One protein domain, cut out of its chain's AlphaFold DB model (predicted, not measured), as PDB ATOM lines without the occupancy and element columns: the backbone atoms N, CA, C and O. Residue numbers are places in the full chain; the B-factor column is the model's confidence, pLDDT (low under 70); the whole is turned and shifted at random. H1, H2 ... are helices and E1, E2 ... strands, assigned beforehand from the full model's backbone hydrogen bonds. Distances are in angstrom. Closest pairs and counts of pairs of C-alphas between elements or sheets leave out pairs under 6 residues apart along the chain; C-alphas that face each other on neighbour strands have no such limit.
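This is residues 214 to 366 of the 372 residues of an uncharacterized protein of Nitrosospira sp. Nsp13 (UniProt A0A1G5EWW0). Two five-stranded sheets lie partly face to face as a sandwich, their strands crossed at 74 degrees, with H5 packed on E6 of one sheet and E8 of the other. H2 covers part of the opposite face of the first sheet, and a long helical hairpin, H3 and H4, reaches away from the sandwich to make one end of the longest axis. The printed part has 153 residues with five named helices and ten named strands, in the order H1 E1 H2 H3 H4 E2 E3 E4 E5 E6 H5 E7 E8 E9 E10. The sheet E1 E10 E2 E3 E6 is mixed and the sheet E4 E5 E7 E8 E9 all antiparallel; the class is mixed, helices and strands. The whole is compact, with a radius of gyration of the C-alphas of 15.4 A and spans of 46 by 34 by 32 A.

Find C-alpha 216 at (172.176, 210.433, 114.386), where H1 begins and runs to 223; E1 is 232 to 234 and H2 242 to 246. From C-alpha 261 at (156.512, 207.609, 122.008), H3 runs 24.6 A to 277, and H4, 279 to 289, covers 15.0 A. Next come E2, 293 to 296, E3, 300 to 304, E4, 308 to 312, E5, 315 to 319, and E6, 325 to 328. H5 is 332 to 340, E7 343 to 346, E8 352 to 354, E9 357 to 359, and E10 362 to 365, ending at (160.249, 224.417, 115.524).

In the first sheet, E1 and E10 are parallel, with N 233 and O 363 2.8 A apart, within hydrogen-bond range; look also at N 295 and O 362 between E2 and E10, 2.8 A. E7, E8 and E9 form a meander, each strand the antiparallel neighbour of the one before; N 353 and O 345 are 2.9 A apart, N 352 and O 359 2.8 A. H2 and H5 are on opposite faces of the first sheet, at heights of 8.4 A and 10.1 A over the sheet; H1 only grazes it. H3 touches H4 with residues 271 to 275 alone, closest at C-alphas 275 and 282, 5.0 A. Every O i to N i+4 pair is within range in H1, H3, H4 and H5; H2 has 0 of 1, but 2 of 2 O i to N i+3 pairs.

The C-alphas farthest apart, those of Tyr 277 and Thr 348, are 47.2 A apart. The printed part has no cut, and the link from H2 to H3 is long. Confidence is under 70 at residues 226 to 230 and 348 to 350.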
ATOM      1  N   GLY A 214     178.968 211.952 112.963       86.56
ATOM      2  CA  GLY A 214     178.677 211.197 114.185       86.56
ATOM      3  C   GLY A 214     177.408 211.668 114.893       86.56
ATOM      4  O   GLY A 214     177.308 211.550 116.105       86.56
ATOM      5  N   ASP A 215     176.449 212.244 114.174       89.62
ATOM      6  CA  ASP A 215     175.204 212.755 114.732       89.62
ATOM      7  C   ASP A 215     174.004 212.056 114.078       89.62
ATOM      8  O   ASP A 215     173.633 212.314 112.930       89.62
ATOM      9  N   VAL A 216     173.381 211.147 114.832       92.44
ATOM     10  CA  VAL A 216     172.176 210.433 114.386       92.44
ATOM     11  C   VAL A 216     170.983 211.392 114.262       92.44
ATOM     12  O   VAL A 216     170.094 211.153 113.452       92.44
ATOM     13  N   GLY A 217     170.968 212.506 114.996       91.75
ATOM     14  CA  GLY A 217     169.982 213.566 114.822       91.75
ATOM     15  C   GLY A 217     170.084 214.230 113.451       91.75
ATOM     16  O   GLY A 217     169.077 214.370 112.761       91.75
ATOM     17  N   LEU A 218     171.292 214.575 112.994       89.44
ATOM     18  CA  LEU A 218     171.484 215.123 111.640       89.44
ATOM     19  C   LEU A 218     171.076 214.132 110.543       89.44
ATOM     20  O   LEU A 218     170.520 214.553 109.523       89.44
ATOM     21  N   MET A 219     171.335 212.838 110.756       91.31
ATOM     22  CA  MET A 219     170.868 211.760 109.882       91.31
ATOM     23  C   MET A 219     169.334 211.718 109.827       91.31
ATOM     24  O   MET A 219     168.763 211.757 108.743       91.31
ATOM     25  N   LEU A 220     168.664 211.728 110.982       90.75
ATOM     26  CA  LEU A 220     167.202 211.724 111.072       90.75
ATOM     27  C   LEU A 220     166.552 212.957 110.434       90.75
ATOM     28  O   LEU A 220     165.481 212.842 109.846       90.75
ATOM     29  N   LEU A 221     167.176 214.135 110.545       88.31
ATOM     30  CA  LEU A 221     166.696 215.331 109.849       88.31
ATOM     31  C   LEU A 221     166.734 215.123 108.332       88.31
ATOM     32  O   LEU A 221     165.724 215.373 107.683       88.31
ATOM     33  N   ARG A 222     167.841 214.589 107.789       86.50
ATOM     34  CA  ARG A 222     167.972 214.264 106.354       86.50
ATOM     35  C   ARG A 222     166.941 213.242 105.883       86.50
ATOM     36  O   ARG A 222     166.339 213.431 104.839       86.50
ATOM     37  N   GLU A 223     166.706 212.182 106.654       87.12
ATOM     38  CA  GLU A 223     165.700 211.160 106.316       87.12
ATOM     39  C   GLU A 223     164.271 211.726 106.257       87.12
ATOM     40  O   GLU A 223     163.411 211.163 105.586       87.12
ATOM     41  N   SER A 224     164.017 212.833 106.961       80.94
ATOM     42  CA  SER A 224     162.720 213.516 106.993       80.94
ATOM     43  C   SER A 224     162.561 214.637 105.959       80.94
ATOM     44  O   SER A 224     161.517 215.288 105.937       80.94
ATOM     45  N   GLU A 225     163.570 214.891 105.121       75.75
ATOM     46  CA  GLU A 225     163.504 215.937 104.098       75.75
ATOM     47  C   GLU A 225     162.585 215.520 102.935       75.75
ATOM     48  O   GLU A 225     162.676 214.420 102.394       75.75
ATOM     49  N   SER A 226     161.700 216.437 102.540       64.25
ATOM     50  CA  SER A 226     160.952 216.397 101.280       64.25
ATOM     51  C   SER A 226     161.643 217.319 100.274       64.25
ATOM     52  O   SER A 226     162.065 218.412 100.646       64.25
ATOM     53  N   GLU A 227     161.719 216.925  98.999       55.44
ATOM     54  CA  GLU A 227     162.365 217.707  97.925       55.44
ATOM     55  C   GLU A 227     161.722 219.092  97.671       55.44
ATOM     56  O   GLU A 227     162.282 219.890  96.925       55.44
ATOM     57  N   ALA A 228     160.561 219.402  98.269       49.84
ATOM     58  CA  ALA A 228     159.704 220.516  97.847       49.84
ATOM     59  C   ALA A 228     159.314 221.550  98.929       49.84
ATOM     60  O   ALA A 228     158.480 222.409  98.646       49.84
ATOM     61  N   ALA A 229     159.856 221.510 100.153       53.66
ATOM     62  CA  ALA A 229     159.399 222.380 101.252       53.66
ATOM     63  C   ALA A 229     160.540 223.136 101.965       53.66
ATOM     64  O   ALA A 229     161.666 222.636 102.004       53.66
ATOM     65  N   PRO A 230     160.269 224.320 102.564       56.25
ATOM     66  CA  PRO A 230     161.215 224.954 103.482       56.25
ATOM     67  C   PRO A 230     161.576 223.973 104.602       56.25
ATOM     68  O   PRO A 230     160.706 223.258 105.103       56.25
ATOM     69  N   GLN A 231     162.854 223.936 104.989       73.69
ATOM     70  CA  GLN A 231     163.400 222.950 105.931       73.69
ATOM     71  C   GLN A 231     163.013 223.260 107.390       73.69
ATOM     72  O   GLN A 231     163.868 223.489 108.247       73.69
ATOM     73  N   ILE A 232     161.709 223.324 107.665       78.12
ATOM     74  CA  ILE A 232     161.148 223.519 108.999       78.12
ATOM     75  C   ILE A 232     160.667 222.169 109.514       78.12
ATOM     76  O   ILE A 232     159.746 221.569 108.959       78.12
ATOM     77  N   HIS A 233     161.273 221.706 110.598       82.81
ATOM     78  CA  HIS A 233     160.902 220.467 111.261       82.81
ATOM     79  C   HIS A 233     160.132 220.799 112.535       82.81
ATOM     80  O   HIS A 233     160.687 221.414 113.441       82.81
ATOM     81  N   ASN A 234     158.873 220.369 112.613       86.31
ATOM     82  CA  ASN A 234     158.107 220.416 113.857       86.31
ATOM     83  C   ASN A 234     158.570 219.259 114.742       86.31
ATOM     84  O   ASN A 234     158.342 218.094 114.403       86.31
ATOM     85  N   LEU A 235     159.252 219.572 115.837       87.56
ATOM     86  CA  LEU A 235     159.754 218.587 116.785       87.56
ATOM     87  C   LEU A 235     159.093 218.807 118.138       87.56
ATOM     88  O   LEU A 235     158.844 219.931 118.548       87.56
ATOM     89  N   ASN A 236     158.860 217.731 118.876       90.38
ATOM     90  CA  ASN A 236     158.416 217.868 120.253       90.38
ATOM     91  C   ASN A 236     159.640 218.102 121.158       90.38
ATOM     92  O   ASN A 236     160.662 217.429 120.999       90.38
ATOM     93  N   TRP A 237     159.539 218.987 122.156       93.75
ATOM     94  CA  TRP A 237     160.628 219.248 123.117       93.75
ATOM     95  C   TRP A 237     161.170 217.976 123.783       93.75
ATOM     96  O   TRP A 237     162.350 217.886 124.121       93.75
ATOM     97  N   THR A 238     160.324 216.952 123.927       94.94
ATOM     98  CA  THR A 238     160.702 215.664 124.515       94.94
ATOM     99  C   THR A 238     161.694 214.859 123.671       94.94
ATOM    100  O   THR A 238     162.333 213.945 124.195       94.94
ATOM    101  N   THR A 239     161.835 215.176 122.383       92.44
ATOM    102  CA  THR A 239     162.786 214.543 121.458       92.44
ATOM    103  C   THR A 239     163.867 215.505 120.967       92.44
ATOM    104  O   THR A 239     164.681 215.125 120.121       92.44
ATOM    105  N   ASN A 240     163.945 216.716 121.532       91.44
ATOM    106  CA  ASN A 240     164.968 217.698 121.193       91.44
ATOM    107  C   ASN A 240     166.348 217.304 121.737       91.44
ATOM    108  O   ASN A 240     166.747 217.670 122.842       91.44
ATOM    109  N   ILE A 241     167.093 216.562 120.925       91.31
ATOM    110  CA  ILE A 241     168.472 216.159 121.219       91.31
ATOM    111  C   ILE A 241     169.496 217.261 120.929       91.31
ATOM    112  O   ILE A 241     170.621 217.156 121.404       91.31
ATOM    113  N   PHE A 242     169.147 218.307 120.174       91.25
ATOM    114  CA  PHE A 242     170.095 219.346 119.747       91.25
ATOM    115  C   PHE A 242     170.395 220.373 120.839       91.25
ATOM    116  O   PHE A 242     171.500 220.912 120.885       91.25
ATOM    117  N   ALA A 243     169.458 220.587 121.766       91.31
ATOM    118  CA  ALA A 243     169.663 221.438 122.938       91.31
ATOM    119  C   ALA A 243     170.895 221.024 123.771       91.31
ATOM    120  O   ALA A 243     171.524 221.861 124.421       91.31
ATOM    121  N   ARG A 244     171.315 219.752 123.682       90.00
ATOM    122  CA  ARG A 244     172.492 219.241 124.390       90.00
ATOM    123  C   ARG A 244     173.788 219.944 124.012       90.00
ATOM    124  O   ARG A 244     174.684 220.048 124.842       90.00
ATOM    125  N   TYR A 245     173.886 220.448 122.781       88.62
ATOM    126  CA  TYR A 245     175.065 221.182 122.327       88.62
ATOM    127  C   TYR A 245     175.231 222.529 123.040       88.62
ATOM    128  O   TYR A 245     176.318 223.095 123.055       88.62
ATOM    129  N   PHE A 246     174.172 222.993 123.698       89.75
ATOM    130  CA  PHE A 246     174.144 224.181 124.543       89.75
ATOM    131  C   PHE A 246     174.203 223.834 126.042       89.75
ATOM    132  O   PHE A 246     174.034 224.706 126.887       89.75
ATOM    133  N   GLY A 247     174.436 222.561 126.385       88.94
ATOM    134  CA  GLY A 247     174.464 222.071 127.766       88.94
ATOM    135  C   GLY A 247     173.093 221.707 128.344       88.94
ATOM    136  O   GLY A 247     173.008 221.371 129.525       88.94
ATOM    137  N   TRP A 248     172.030 221.735 127.532       90.75
ATOM    138  CA  TRP A 248     170.660 221.483 127.979       90.75
ATOM    139  C   TRP A 248     170.154 220.150 127.446       90.75
ATOM    140  O   TRP A 248     169.808 220.006 126.279       90.75
ATOM    141  N   GLU A 249     170.097 219.146 128.310       91.50
ATOM    142  CA  GLU A 249     169.652 217.811 127.928       91.50
ATOM    143  C   GLU A 249     168.804 217.178 129.026       91.50
ATOM    144  O   GLU A 249     169.093 217.302 130.219       91.50
ATOM    145  N   ILE A 250     167.768 216.455 128.604       93.25
ATOM    146  CA  ILE A 250     166.974 215.593 129.486       93.25
ATOM    147  C   ILE A 250     167.125 214.120 129.113       93.25
ATOM    148  O   ILE A 250     167.216 213.259 129.987       93.25
ATOM    149  N   ILE A 251     167.253 213.839 127.819       94.56
ATOM    150  CA  ILE A 251     167.605 212.533 127.264       94.56
ATOM    151  C   ILE A 251     169.057 212.549 126.779       94.56
ATOM    152  O   ILE A 251     169.562 213.581 126.351       94.56
ATOM    153  N   GLN A 252     169.721 211.395 126.837       92.69
ATOM    154  CA  GLN A 252     171.106 211.216 126.375       92.69
ATOM    155  C   GLN A 252     171.239 210.203 125.233       92.69
ATOM    156  O   GLN A 252     172.346 209.865 124.820       92.69
ATOM    157  N   HIS A 253     170.114 209.724 124.710       95.50
ATOM    158  CA  HIS A 253     170.058 208.831 123.564       95.50
ATOM    159  C   HIS A 253     169.463 209.552 122.359       95.50
ATOM    160  O   HIS A 253     168.650 210.467 122.498       95.50
ATOM    161  N   PHE A 254     169.826 209.098 121.164       95.62
ATOM    162  CA  PHE A 254     169.138 209.515 119.949       95.62
ATOM    163  C   PHE A 254     167.810 208.750 119.827       95.62
ATOM    164  O   PHE A 254     167.806 207.520 119.961       95.62
ATOM    165  N   PRO A 255     166.674 209.426 119.587       96.06
ATOM    166  CA  PRO A 255     165.405 208.738 119.396       96.06
ATOM    167  C   PRO A 255     165.441 207.888 118.115       96.06
ATOM    168  O   PRO A 255     166.088 208.245 117.136       96.06
ATOM    169  N   CYS A 256     164.705 206.773 118.066       96.00
ATOM    170  CA  CYS A 256     164.611 205.977 116.833       96.00
ATOM    171  C   CYS A 256     163.828 206.686 115.706       96.00
ATOM    172  O   CYS A 256     163.877 206.254 114.557       96.00
ATOM    173  N   ARG A 257     163.108 207.762 116.021       93.75
ATOM    174  CA  ARG A 257     162.406 208.671 115.102       93.75
ATOM    175  C   ARG A 257     161.904 209.886 115.888       93.75
ATOM    176  O   ARG A 257     161.755 209.787 117.106       93.75
ATOM    177  N   TRP A 258     161.625 211.001 115.219       91.25
ATOM    178  CA  TRP A 258     161.270 212.266 115.880       91.25
ATOM    179  C   TRP A 258     159.997 212.216 116.735       91.25
ATOM    180  O   TRP A 258     159.916 212.922 117.736       91.25
ATOM    181  N   ASP A 259     159.054 211.334 116.406       91.25
ATOM    182  CA  ASP A 259     157.790 211.113 117.117       91.25
ATOM    183  C   ASP A 259     157.823 209.868 118.035       91.25
ATOM    184  O   ASP A 259     156.784 209.293 118.358       91.25
ATOM    185  N   CYS A 260     159.012 209.391 118.435       95.69
ATOM    186  CA  CYS A 260     159.170 208.170 119.234       95.69
ATOM    187  C   CYS A 260     158.414 208.257 120.582       95.69
ATOM    188  O   CYS A 260     158.890 208.937 121.501       95.69
ATOM    189  N   PRO A 261     157.320 207.489 120.791       96.81
ATOM    190  CA  PRO A 261     156.512 207.609 122.008       96.81
ATOM    191  C   PRO A 261     157.277 207.202 123.268       96.81
ATOM    192  O   PRO A 261     157.088 207.777 124.338       96.81
ATOM    193  N   ALA A 262     158.178 206.222 123.150       98.06
ATOM    194  CA  ALA A 262     158.971 205.749 124.277       98.06
ATOM    195  C   ALA A 262     159.987 206.800 124.752       98.06
ATOM    196  O   ALA A 262     160.172 206.965 125.957       98.06
ATOM    197  N   THR A 263     160.600 207.545 123.822       97.69
ATOM    198  CA  THR A 263     161.466 208.681 124.171       97.69
ATOM    199  C   THR A 263     160.648 209.802 124.794       97.69
ATOM    200  O   THR A 263     161.014 210.285 125.863       97.69
ATOM    201  N   ALA A 264     159.504 210.144 124.192       96.88
ATOM    202  CA  ALA A 264     158.635 211.193 124.707       96.88
ATOM    203  C   ALA A 264     158.170 210.911 126.146       96.88
ATOM    204  O   ALA A 264     158.280 211.755 127.034       96.88
ATOM    205  N   ASN A 265     157.727 209.680 126.412       97.62
ATOM    206  CA  ASN A 265     157.323 209.247 127.747       97.62
ATOM    207  C   ASN A 265     158.493 209.238 128.738       97.62
ATOM    208  O   ASN A 265     158.311 209.595 129.901       97.62
ATOM    209  N   LEU A 266     159.696 208.845 128.308       98.00
ATOM    210  CA  LEU A 266     160.882 208.898 129.163       98.00
ATOM    211  C   LEU A 266     161.235 210.340 129.546       98.00
ATOM    212  O   LEU A 266     161.399 210.618 130.733       98.00
ATOM    213  N   ALA A 267     161.281 211.252 128.573       97.44
ATOM    214  CA  ALA A 267     161.571 212.664 128.801       97.44
ATOM    215  C   ALA A 267     160.542 213.311 129.737       97.44
ATOM    216  O   ALA A 267     160.933 213.968 130.696       97.44
ATOM    217  N   ARG A 268     159.237 213.059 129.545       97.62
ATOM    218  CA  ARG A 268     158.185 213.557 130.453       97.62
ATOM    219  C   ARG A 268     158.350 213.038 131.880       97.62
ATOM    220  O   ARG A 268     158.218 213.813 132.822       97.62
ATOM    221  N   ARG A 269     158.675 211.751 132.061       98.00
ATOM    222  CA  ARG A 269     158.946 211.187 133.398       98.00
ATOM    223  C   ARG A 269     160.156 211.841 134.055       98.00
ATOM    224  O   ARG A 269     160.081 212.219 135.218       98.00
ATOM    225  N   TYR A 270     161.254 211.995 133.318       97.94
ATOM    226  CA  TYR A 270     162.440 212.690 133.818       97.94
ATOM    227  C   TYR A 270     162.132 214.144 134.166       97.94
ATOM    228  O   TYR A 270     162.553 214.619 135.217       97.94
ATOM    229  N   PHE A 271     161.340 214.821 133.341       97.62
ATOM    230  CA  PHE A 271     160.950 216.201 133.578       97.62
ATOM    231  C   PHE A 271     160.114 216.337 134.845       97.62
ATOM    232  O   PHE A 271     160.418 217.185 135.673       97.62
ATOM    233  N   ALA A 272     159.124 215.464 135.042       98.06
ATOM    234  CA  ALA A 272     158.309 215.450 136.252       98.06
ATOM    235  C   ALA A 272     159.166 215.282 137.519       98.06
ATOM    236  O   ALA A 272     158.951 215.978 138.509       98.06
ATOM    237  N   VAL A 273     160.181 214.415 137.471       98.12
ATOM    238  CA  VAL A 273     161.126 214.229 138.582       98.12
ATOM    239  C   VAL A 273     161.965 215.488 138.812       98.12
ATOM    240  O   VAL A 273     162.097 215.936 139.950       98.12
ATOM    241  N   LEU A 274     162.511 216.093 137.754       97.19
ATOM    242  CA  LEU A 274     163.278 217.334 137.881       97.19
ATOM    243  C   LEU A 274     162.412 218.472 138.418       97.19
ATOM    244  O   LEU A 274     162.848 219.177 139.317       97.19
ATOM    245  N   ALA A 275     161.182 218.619 137.934       97.62
ATOM    246  CA  ALA A 275     160.244 219.636 138.396       97.62
ATOM    247  C   ALA A 275     159.873 219.449 139.874       97.62
ATOM    248  O   ALA A 275     159.701 220.430 140.592       97.62
ATOM    249  N   GLN A 276     159.804 218.203 140.349       97.94
ATOM    250  CA  GLN A 276     159.531 217.899 141.750       97.94
ATOM    251  C   GLN A 276     160.694 218.287 142.677       97.94
ATOM    252  O   GLN A 276     160.460 218.874 143.733       97.94
ATOM    253  N   TYR A 277     161.935 217.940 142.322       97.31
ATOM    254  CA  TYR A 277     163.093 218.111 143.216       97.31
ATOM    255  C   TYR A 277     163.899 219.397 142.961       97.31
ATOM    256  O   TYR A 277     164.540 219.911 143.877       97.31
ATOM    257  N   TRP A 278     163.861 219.928 141.737       96.38
ATOM    258  CA  TRP A 278     164.600 221.108 141.268       96.38
ATOM    259  C   TRP A 278     163.732 221.982 140.333       96.38
ATOM    260  O   TRP A 278     164.074 222.151 139.163       96.38
ATOM    261  N   PRO A 279     162.617 222.568 140.815       96.38
ATOM    262  CA  PRO A 279     161.629 223.248 139.969       96.38
ATOM    263  C   PRO A 279     162.203 224.412 139.151       96.38
ATOM    264  O   PRO A 279     161.857 224.558 137.983       96.38
ATOM    265  N   ALA A 280     163.099 225.216 139.735       94.69
ATOM    266  CA  ALA A 280     163.723 226.333 139.025       94.69
ATOM    267  C   ALA A 280     164.596 225.852 137.855       94.69
ATOM    268  O   ALA A 280     164.472 226.357 136.743       94.69
ATOM    269  N   ASP A 281     165.417 224.825 138.094       92.25
ATOM    270  CA  ASP A 281     166.280 224.244 137.064       92.25
ATOM    271  C   ASP A 281     165.450 223.511 135.999       92.25
ATOM    272  O   ASP A 281     165.771 223.560 134.817       92.25
ATOM    273  N   ALA A 282     164.361 222.845 136.394       95.12
ATOM    274  CA  ALA A 282     163.448 222.191 135.462       95.12
ATOM    275  C   ALA A 282     162.773 223.202 134.530       95.12
ATOM    276  O   ALA A 282     162.749 222.984 133.322       95.12
ATOM    277  N   GLN A 283     162.273 224.319 135.066       94.25
ATOM    278  CA  GLN A 283     161.687 225.385 134.257       94.25
ATOM    279  C   GLN A 283     162.697 225.929 133.240       94.25
ATOM    280  O   GLN A 283     162.374 226.050 132.060       94.25
ATOM    281  N   GLU A 284     163.931 226.188 133.675       93.38
ATOM    282  CA  GLU A 284     164.992 226.638 132.777       93.38
ATOM    283  C   GLU A 284     165.297 225.596 131.689       93.38
ATOM    284  O   GLU A 284     165.298 225.932 130.506       93.38
ATOM    285  N   ILE A 285     165.462 224.319 132.054       93.88
ATOM    286  CA  ILE A 285     165.671 223.226 131.093       93.88
ATOM    287  C   ILE A 285     164.532 223.169 130.067       93.88
ATOM    288  O   ILE A 285     164.808 223.021 128.878       93.88
ATOM    289  N   LEU A 286     163.268 223.293 130.491       94.69
ATOM    290  CA  LEU A 286     162.128 223.254 129.572       94.69
ATOM    291  C   LEU A 286     162.170 224.400 128.567       94.69
ATOM    292  O   LEU A 286     161.936 224.165 127.386       94.69
ATOM    293  N   GLU A 287     162.490 225.613 129.019       93.50
ATOM    294  CA  GLU A 287     162.616 226.767 128.130       93.50
ATOM    295  C   GLU A 287     163.642 226.501 127.029       93.50
ATOM    296  O   GLU A 287     163.353 226.755 125.863       93.50
ATOM    297  N   TYR A 288     164.802 225.930 127.363       93.88
ATOM    298  CA  TYR A 288     165.818 225.569 126.371       93.88
ATOM    299  C   TYR A 288     165.380 224.420 125.458       93.88
ATOM    300  O   TYR A 288     165.560 224.498 124.244       93.88
ATOM    301  N   LEU A 289     164.779 223.365 126.013       94.25
ATOM    302  CA  LEU A 289     164.304 222.222 125.230       94.25
ATOM    303  C   LEU A 289     163.163 222.589 124.277       94.25
ATOM    304  O   LEU A 289     163.049 221.959 123.229       94.25
ATOM    305  N   ALA A 290     162.346 223.582 124.625       94.00
ATOM    306  CA  ALA A 290     161.225 224.061 123.821       94.00
ATOM    307  C   ALA A 290     161.553 225.311 122.981       94.00
ATOM    308  O   ALA A 290     160.657 225.956 122.441       94.00
ATOM    309  N   SER A 291     162.830 225.689 122.892       94.12
ATOM    310  CA  SER A 291     163.261 226.822 122.071       94.12
ATOM    311  C   SER A 291     163.451 226.405 120.614       94.12
ATOM    312  O   SER A 291     163.995 225.326 120.374       94.12
ATOM    313  N   PRO A 292     163.095 227.254 119.633       93.88
ATOM    314  CA  PRO A 292     163.473 227.025 118.246       93.88
ATOM    315  C   PRO A 292     164.993 226.931 118.081       93.88
ATOM    316  O   PRO A 292     165.747 227.629 118.770       93.88
ATOM    317  N   LEU A 293     165.443 226.098 117.140       93.12
ATOM    318  CA  LEU A 293     166.860 225.965 116.799       93.12
ATOM    319  C   LEU A 293     167.092 226.091 115.302       93.12
ATOM    320  O   LEU A 293     166.426 225.427 114.517       93.12
ATOM    321  N   LEU A 294     168.095 226.864 114.903       91.25
ATOM    322  CA  LEU A 294     168.607 226.862 113.538       91.25
ATOM    323  C   LEU A 294     169.859 225.990 113.484       91.25
ATOM    324  O   LEU A 294     170.840 226.249 114.179       91.25
ATOM    325  N   VAL A 295     169.815 224.962 112.645       89.12
ATOM    326  CA  VAL A 295     170.943 224.080 112.356       89.12
ATOM    327  C   VAL A 295     171.453 224.406 110.963       89.12
ATOM    328  O   VAL A 295     170.745 224.184 109.980       89.12
ATOM    329  N   ILE A 296     172.688 224.891 110.867       84.56
ATOM    330  CA  ILE A 296     173.367 225.116 109.592       84.56
ATOM    331  C   ILE A 296     174.498 224.082 109.516       84.56
ATOM    332  O   ILE A 296     175.536 224.270 110.152       84.56
ATOM    333  N   PRO A 297     174.311 222.942 108.817       76.00
ATOM    334  CA  PRO A 297     175.327 221.891 108.756       76.00
ATOM    335  C   PRO A 297     176.695 222.454 108.354       76.00
ATOM    336  O   PRO A 297     176.775 223.248 107.420       76.00
ATOM    337  N   HIS A 298     177.757 222.063 109.066       77.00
ATOM    338  CA  HIS A 298     179.128 222.591 108.915       77.00
ATOM    339  C   HIS A 298     179.331 224.092 109.212       77.00
ATOM    340  O   HIS A 298     180.427 224.611 109.011       77.00
ATOM    341  N   HIS A 299     178.304 224.787 109.700       79.56
ATOM    342  CA  HIS A 299     178.314 226.232 109.948       79.56
ATOM    343  C   HIS A 299     177.694 226.615 111.296       79.56
ATOM    344  O   HIS A 299     177.469 227.793 111.548       79.56
ATOM    345  N   GLY A 300     177.412 225.649 112.165       87.69
ATOM    346  CA  GLY A 300     177.009 225.913 113.538       87.69
ATOM    347  C   GLY A 300     175.519 225.798 113.831       87.69
ATOM    348  O   GLY A 300     174.695 225.426 112.991       87.69
ATOM    349  N   TYR A 301     175.200 226.103 115.085       90.94
ATOM    350  CA  TYR A 301     173.864 225.982 115.654       90.94
ATOM    351  C   TYR A 301     173.507 227.268 116.392       90.94
ATOM    352  O   TYR A 301     174.352 227.857 117.071       90.94
ATOM    353  N   SER A 302     172.237 227.648 116.322       93.38
ATOM    354  CA  SER A 302     171.676 228.747 117.106       93.38
ATOM    355  C   SER A 302     170.421 228.278 117.829       93.38
ATOM    356  O   SER A 302     169.552 227.670 117.210       93.38
ATOM    357  N   LEU A 303     170.321 228.563 119.125       94.50
ATOM    358  CA  LEU A 303     169.148 228.308 119.959       94.50
ATOM    359  C   LEU A 303     168.530 229.647 120.359       94.50
ATOM    360  O   LEU A 303     169.205 230.512 120.918       94.50
ATOM    361  N   PHE A 304     167.238 229.808 120.088       95.00
ATOM    362  CA  PHE A 304     166.523 231.073 120.242       95.00
ATOM    363  C   PHE A 304     165.615 231.023 121.472       95.00
ATOM    364  O   PHE A 304     164.433 230.693 121.366       95.00
ATOM    365  N   ARG A 305     166.162 231.321 122.659       93.50
ATOM    366  CA  ARG A 305     165.419 231.185 123.921       93.50
ATOM    367  C   ARG A 305     164.203 232.109 123.961       93.50
ATOM    368  O   ARG A 305     164.344 233.329 123.978       93.50
ATOM    369  N   GLY A 306     163.012 231.515 124.030       89.56
ATOM    370  CA  GLY A 306     161.740 232.247 123.981       89.56
ATOM    371  C   GLY A 306     161.381 232.794 122.594       89.56
ATOM    372  O   GLY A 306     160.476 233.620 122.493       89.56
ATOM    373  N   GLY A 307     162.089 232.370 121.544       92.19
ATOM    374  CA  GLY A 307     161.734 232.679 120.165       92.19
ATOM    375  C   GLY A 307     160.461 231.955 119.726       92.19
ATOM    376  O   GLY A 307     160.081 230.934 120.296       92.19
ATOM    377  N   CYS A 308     159.809 232.483 118.693       91.56
ATOM    378  CA  CYS A 308     158.557 231.960 118.159       91.56
ATOM    379  C   CYS A 308     158.609 231.896 116.631       91.56
ATOM    380  O   CYS A 308     159.041 232.845 115.969       91.56
ATOM    381  N   VAL A 309     158.151 230.776 116.078       89.94
ATOM    382  CA  VAL A 309     158.019 230.574 114.636       89.94
ATOM    383  C   VAL A 309     156.634 231.042 114.196       89.94
ATOM    384  O   VAL A 309     155.621 230.493 114.620       89.94
ATOM    385  N   THR A 310     156.573 232.046 113.325       88.69
ATOM    386  CA  THR A 310     155.327 232.553 112.741       88.69
ATOM    387  C   THR A 310     155.220 232.147 111.276       88.69
ATOM    388  O   THR A 310     156.185 232.224 110.514       88.69
ATOM    389  N   ARG A 311     154.034 231.696 110.862       85.75
ATOM    390  CA  ARG A 311     153.738 231.303 109.478       85.75
ATOM    391  C   ARG A 311     152.764 232.314 108.889       85.75
ATOM    392  O   ARG A 311     151.636 232.417 109.359       85.75
ATOM    393  N   GLU A 312     153.217 233.064 107.894       80.31
ATOM    394  CA  GLU A 312     152.440 234.089 107.191       80.31
ATOM    395  C   GLU A 312     152.326 233.719 105.704       80.31
ATOM    396  O   GLU A 312     153.132 232.943 105.185       80.31
ATOM    397  N   ASP A 313     151.378 234.321 104.981       74.50
ATOM    398  CA  ASP A 313     151.204 234.101 103.531       74.50
ATOM    399  C   ASP A 313     152.467 234.447 102.718       74.50
ATOM    400  O   ASP A 313     152.675 233.941 101.616       74.50
ATOM    401  N   THR A 314     153.324 235.314 103.267       71.62
ATOM    402  CA  THR A 314     154.583 235.758 102.649       71.62
ATOM    403  C   THR A 314     155.775 234.840 102.944       71.62
ATOM    404  O   THR A 314     156.839 235.017 102.347       71.62
ATOM    405  N   GLY A 315     155.615 233.858 103.839       79.00
ATOM    406  CA  GLY A 315     156.663 232.927 104.249       79.00
ATOM    407  C   GLY A 315     156.678 232.654 105.753       79.00
ATOM    408  O   GLY A 315     155.855 233.152 106.521       79.00
ATOM    409  N   THR A 316     157.646 231.850 106.198       85.44
ATOM    410  CA  THR A 316     157.859 231.610 107.633       85.44
ATOM    411  C   THR A 316     158.872 232.604 108.187       85.44
ATOM    412  O   THR A 316     159.863 232.935 107.533       85.44
ATOM    413  N   SER A 317     158.632 233.081 109.405       89.69
ATOM    414  CA  SER A 317     159.561 233.915 110.160       89.69
ATOM    415  C   SER A 317     159.850 233.325 111.533       89.69
ATOM    416  O   SER A 317     159.013 232.653 112.121       89.69
ATOM    417  N   LEU A 318     161.037 233.601 112.056       91.62
ATOM    418  CA  LEU A 318     161.401 233.362 113.445       91.62
ATOM    419  C   LEU A 318     161.573 234.721 114.118       91.62
ATOM    420  O   LEU A 318     162.413 235.505 113.683       91.62
ATOM    421  N   ILE A 319     160.779 234.994 115.148       93.44
ATOM    422  CA  ILE A 319     160.843 236.215 115.959       93.44
ATOM    423  C   ILE A 319     161.520 235.867 117.281       93.44
ATOM    424  O   ILE A 319     161.165 234.868 117.905       93.44
ATOM    425  N   TYR A 320     162.498 236.661 117.708       95.12
ATOM    426  CA  TYR A 320     163.291 236.368 118.902       95.12
ATOM    427  C   TYR A 320     163.927 237.625 119.497       95.12
ATOM    428  O   TYR A 320     163.973 238.683 118.870       95.12
ATOM    429  N   ASP A 321     164.421 237.479 120.723       95.38
ATOM    430  CA  ASP A 321     165.231 238.476 121.415       95.38
ATOM    431  C   ASP A 321     166.726 238.196 121.152       95.38
ATOM    432  O   ASP A 321     167.212 237.136 121.567       95.38
ATOM    433  N   PRO A 322     167.458 239.104 120.475       94.75
ATOM    434  CA  PRO A 322     168.874 238.918 120.159       94.75
ATOM    435  C   PRO A 322     169.756 238.705 121.395       94.75
ATOM    436  O   PRO A 322     170.731 237.959 121.328       94.75
ATOM    437  N   GLU A 323     169.398 239.294 122.544       95.19
ATOM    438  CA  GLU A 323     170.170 239.174 123.789       95.19
ATOM    439  C   GLU A 323     170.065 237.778 124.421       95.19
ATOM    440  O   GLU A 323     170.843 237.417 125.307       95.19
ATOM    441  N   ARG A 324     169.099 236.970 123.969       94.31
ATOM    442  CA  ARG A 324     168.793 235.643 124.520       94.31
ATOM    443  C   ARG A 324     169.196 234.495 123.596       94.31
ATOM    444  O   ARG A 324     168.951 233.333 123.935       94.31
ATOM    445  N   VAL A 325     169.804 234.790 122.447       94.31
ATOM    446  CA  VAL A 325     170.271 233.768 121.505       94.31
ATOM    447  C   VAL A 325     171.562 233.135 122.011       94.31
ATOM    448  O   VAL A 325     172.490 233.819 122.437       94.31
ATOM    449  N   GLN A 326     171.645 231.809 121.928       94.00
ATOM    450  CA  GLN A 326     172.899 231.085 122.106       94.00
ATOM    451  C   GLN A 326     173.378 230.575 120.757       94.00
ATOM    452  O   GLN A 326     172.612 229.962 120.018       94.00
ATOM    453  N   ILE A 327     174.645 230.822 120.436       91.62
ATOM    454  CA  ILE A 327     175.249 230.455 119.155       91.62
ATOM    455  C   ILE A 327     176.513 229.651 119.433       91.62
ATOM    456  O   ILE A 327     177.342 230.049 120.250       91.62
ATOM    457  N   ILE A 328     176.662 228.520 118.748       88.62
ATOM    458  CA  ILE A 328     177.851 227.673 118.826       88.62
ATOM    459  C   ILE A 328     178.378 227.374 117.428       88.62
ATOM    460  O   ILE A 328     177.623 227.052 116.511       88.62
ATOM    461  N   GLY A 329     179.697 227.484 117.281       81.88
ATOM    462  CA  GLY A 329     180.417 227.059 116.084       81.88
ATOM    463  C   GLY A 329     180.034 227.741 114.776       81.88
ATOM    464  O   GLY A 329     180.304 227.197 113.707       81.88
ATOM    465  N   MET A 330     179.409 228.913 114.867       81.88
ATOM    466  CA  MET A 330     178.927 229.664 113.722       81.88
ATOM    467  C   MET A 330     179.921 230.737 113.290       81.88
ATOM    468  O   MET A 330     180.603 231.358 114.105       81.88
ATOM    469  N   ASN A 331     180.016 230.945 111.982       78.56
ATOM    470  CA  ASN A 331     180.842 231.980 111.375       78.56
ATOM    471  C   ASN A 331     180.349 233.384 111.774       78.56
ATOM    472  O   ASN A 331     179.152 233.608 111.979       78.56
ATOM    473  N   SER A 332     181.280 234.343 111.857       78.75
ATOM    474  CA  SER A 332     181.006 235.685 112.393       78.75
ATOM    475  C   SER A 332     179.905 236.416 111.629       78.75
ATOM    476  O   SER A 332     179.021 236.968 112.257       78.75
ATOM    477  N   ILE A 333     179.873 236.321 110.296       81.06
ATOM    478  CA  ILE A 333     178.851 236.988 109.467       81.06
ATOM    479  C   ILE A 333     177.425 236.557 109.852       81.06
ATOM    480  O   ILE A 333     176.532 237.392 109.940       81.06
ATOM    481  N   PHE A 334     177.201 235.262 110.095       83.81
ATOM    482  CA  PHE A 334     175.882 234.773 110.509       83.81
ATOM    483  C   PHE A 334     175.577 235.155 111.956       83.81
ATOM    484  O   PHE A 334     174.449 235.520 112.268       83.81
ATOM    485  N   THR A 335     176.597 235.109 112.815       85.62
ATOM    486  CA  THR A 335     176.488 235.526 114.216       85.62
ATOM    487  C   THR A 335     176.059 236.989 114.306       85.62
ATOM    488  O   THR A 335     175.062 237.275 114.958       85.62
ATOM    489  N   ASP A 336     176.754 237.885 113.602       87.00
ATOM    490  CA  ASP A 336     176.524 239.331 113.603       87.00
ATOM    491  C   ASP A 336     175.110 239.680 113.119       87.00
ATOM    492  O   ASP A 336     174.434 240.514 113.720       87.00
ATOM    493  N   GLU A 337     174.626 239.011 112.071       87.50
ATOM    494  CA  GLU A 337     173.259 239.204 111.581       87.50
ATOM    495  C   GLU A 337     172.217 238.737 112.607       87.50
ATOM    496  O   GLU A 337     171.257 239.452 112.892       87.50
ATOM    497  N   ILE A 338     172.407 237.546 113.185       89.88
ATOM    498  CA  ILE A 338     171.464 236.995 114.163       89.88
ATOM    499  C   ILE A 338     171.398 237.884 115.410       89.88
ATOM    500  O   ILE A 338     170.319 238.126 115.934       89.88
ATOM    501  N   VAL A 339     172.522 238.421 115.888       92.12
ATOM    502  CA  VAL A 339     172.514 239.276 117.091       92.12
ATOM    503  C   VAL A 339     172.120 240.732 116.814       92.12
ATOM    504  O   VAL A 339     171.890 241.484 117.758       92.12
ATOM    505  N   SER A 340     172.028 241.151 115.547       90.94
ATOM    506  CA  SER A 340     171.621 242.514 115.160       90.94
ATOM    507  C   SER A 340     170.169 242.624 114.686       90.94
ATOM    508  O   SER A 340     169.675 243.735 114.482       90.94
ATOM    509  N   SER A 341     169.458 241.500 114.561       91.50
ATOM    510  CA  SER A 341     168.059 241.439 114.136       91.50
ATOM    511  C   SER A 341     167.201 240.687 115.145       91.50
ATOM    512  O   SER A 341     167.622 239.691 115.709       91.50
ATOM    513  N   SER A 342     165.946 241.100 115.318       92.81
ATOM    514  CA  SER A 342     164.946 240.365 116.109       92.81
ATOM    515  C   SER A 342     164.072 239.429 115.258       92.81
ATOM    516  O   SER A 342     163.048 238.923 115.730       92.81
ATOM    517  N   ARG A 343     164.400 239.264 113.967       92.19
ATOM    518  CA  ARG A 343     163.623 238.460 113.013       92.19
ATOM    519  C   ARG A 343     164.518 237.792 111.969       92.19
ATOM    520  O   ARG A 343     165.345 238.449 111.343       92.19
ATOM    521  N   LEU A 344     164.285 236.505 111.718       90.50
ATOM    522  CA  LEU A 344     164.776 235.787 110.537       90.50
ATOM    523  C   LEU A 344     163.591 235.392 109.654       90.50
ATOM    524  O   LEU A 344     162.512 235.096 110.162       90.50
ATOM    525  N   THR A 345     163.782 235.368 108.337       88.19
ATOM    526  CA  THR A 345     162.730 235.011 107.368       88.19
ATOM    527  C   THR A 345     163.230 233.967 106.383       88.19
ATOM    528  O   THR A 345     164.402 233.998 106.004       88.19
ATOM    529  N   THR A 346     162.352 233.089 105.909       82.00
ATOM    530  CA  THR A 346     162.702 232.117 104.867       82.00
ATOM    531  C   THR A 346     163.057 232.796 103.535       82.00
ATOM    532  O   THR A 346     162.436 233.778 103.121       82.00
ATOM    533  N   GLY A 347     164.073 232.253 102.869       72.38
ATOM    534  CA  GLY A 347     164.508 232.578 101.514       72.38
ATOM    535  C   GLY A 347     163.567 232.036 100.442       72.38
ATOM    536  O   GLY A 347     162.711 231.194 100.712       72.38
ATOM    537  N   THR A 348     163.737 232.496  99.203       66.56
ATOM    538  CA  THR A 348     162.920 232.028  98.068       66.56
ATOM    539  C   THR A 348     163.262 230.597  97.655       66.56
ATOM    540  O   THR A 348     162.434 229.927  97.047       66.56
ATOM    541  N   ASN A 349     164.453 230.117  98.026       63.75
ATOM    542  CA  ASN A 349     164.948 228.779  97.693       63.75
ATOM    543  C   ASN A 349     164.810 227.770  98.852       63.75
ATOM    544  O   ASN A 349     165.506 226.759  98.874       63.75
ATOM    545  N   GLY A 350     163.971 228.058  99.855       63.41
ATOM    546  CA  GLY A 350     163.762 227.181 101.017       63.41
ATOM    547  C   GLY A 350     164.852 227.245 102.099       63.41
ATOM    548  O   GLY A 350     164.726 226.561 103.114       63.41
ATOM    549  N   GLY A 351     165.889 228.073 101.904       74.69
ATOM    550  CA  GLY A 351     166.879 228.440 102.926       74.69
ATOM    551  C   GLY A 351     166.408 229.580 103.839       74.69
ATOM    552  O   GLY A 351     165.239 229.961 103.826       74.69
ATOM    553  N   TRP A 352     167.323 230.161 104.614       80.50
ATOM    554  CA  TRP A 352     167.080 231.297 105.510       80.50
ATOM    555  C   TRP A 352     167.776 232.552 104.998       80.50
ATOM    556  O   TRP A 352     168.948 232.496 104.639       80.50
ATOM    557  N   LYS A 353     167.075 233.690 104.992       79.75
ATOM    558  CA  LYS A 353     167.684 234.983 104.667       79.75
ATOM    559  C   LYS A 353     168.515 235.455 105.849       79.75
ATOM    560  O   LYS A 353     167.956 235.869 106.863       79.75
ATOM    561  N   ILE A 354     169.832 235.384 105.704       78.12
ATOM    562  CA  ILE A 354     170.811 235.829 106.699       78.12
ATOM    563  C   ILE A 354     171.871 236.637 105.950       78.12
ATOM    564  O   ILE A 354     172.394 236.179 104.933       78.12
ATOM    565  N   ALA A 355     172.153 237.857 106.413       73.56
ATOM    566  CA  ALA A 355     173.099 238.783 105.790       73.56
ATOM    567  C   ALA A 355     172.801 239.022 104.291       73.56
ATOM    568  O   ALA A 355     173.692 239.037 103.441       73.56
ATOM    569  N   GLY A 356     171.514 239.142 103.944       71.75
ATOM    570  CA  GLY A 356     171.053 239.383 102.572       71.75
ATOM    571  C   GLY A 356     171.200 238.205 101.597       71.75
ATOM    572  O   GLY A 356     170.911 238.379 100.415       71.75
ATOM    573  N   SER A 357     171.620 237.024 102.065       73.19
ATOM    574  CA  SER A 357     171.785 235.813 101.249       73.19
ATOM    575  C   SER A 357     170.868 234.683 101.716       73.19
ATOM    576  O   SER A 357     170.535 234.600 102.897       73.19
ATOM    577  N   ASP A 358     170.491 233.788 100.799       78.94
ATOM    578  CA  ASP A 358     169.801 232.540 101.137       78.94
ATOM    579  C   ASP A 358     170.834 231.516 101.647       78.94
ATOM    580  O   ASP A 358     171.664 231.019 100.885       78.94
ATOM    581  N   VAL A 359     170.782 231.199 102.942       78.69
ATOM    582  CA  VAL A 359     171.664 230.231 103.607       78.69
ATOM    583  C   VAL A 359     170.920 228.905 103.807       78.69
ATOM    584  O   VAL A 359     169.828 228.909 104.383       78.69
ATOM    585  N   PRO A 360     171.460 227.755 103.363       78.44
ATOM    586  CA  PRO A 360     170.826 226.462 103.598       78.44
ATOM    587  C   PRO A 360     170.889 226.116 105.088       78.44
ATOM    588  O   PRO A 360     171.971 225.966 105.650       78.44
ATOM    589  N   GLY A 361     169.736 225.984 105.735       81.62
ATOM    590  CA  GLY A 361     169.654 225.695 107.161       81.62
ATOM    591  C   GLY A 361     168.293 225.134 107.540       81.62
ATOM    592  O   GLY A 361     167.276 225.461 106.927       81.62
ATOM    593  N   ARG A 362     168.288 224.292 108.570       86.81
ATOM    594  CA  ARG A 362     167.088 223.637 109.088       86.81
ATOM    595  C   ARG A 362     166.622 224.369 110.326       86.81
ATOM    596  O   ARG A 362     167.372 224.448 111.299       86.81
ATOM    597  N   LEU A 363     165.394 224.868 110.303       89.19
ATOM    598  CA  LEU A 363     164.759 225.370 111.512       89.19
ATOM    599  C   LEU A 363     164.017 224.225 112.182       89.19
ATOM    600  O   LEU A 363     163.172 223.568 111.581       89.19
ATOM    601  N   LEU A 364     164.331 223.998 113.441       90.31
ATOM    602  CA  LEU A 364     163.608 223.097 114.309       90.31
ATOM    603  C   LEU A 364     162.622 223.956 115.093       90.31
ATOM    604  O   LEU A 364     163.027 224.751 115.940       90.31
ATOM    605  N   ASP A 365     161.343 223.833 114.760       90.19
ATOM    606  CA  ASP A 365     160.249 224.417 115.524       90.19
ATOM    607  C   ASP A 365     159.917 223.445 116.654       90.19
ATOM    608  O   ASP A 365     159.293 222.406 116.433       90.19
ATOM    609  N   VAL A 366     160.453 223.739 117.839       84.75
ATOM    610  CA  VAL A 366     160.373 222.873 119.026       84.75
ATOM    611  C   VAL A 366     159.415 223.434 120.081       84.75
ATOM    612  O   VAL A 366     159.464 223.069 121.256       84.75
TER     613      VAL A 366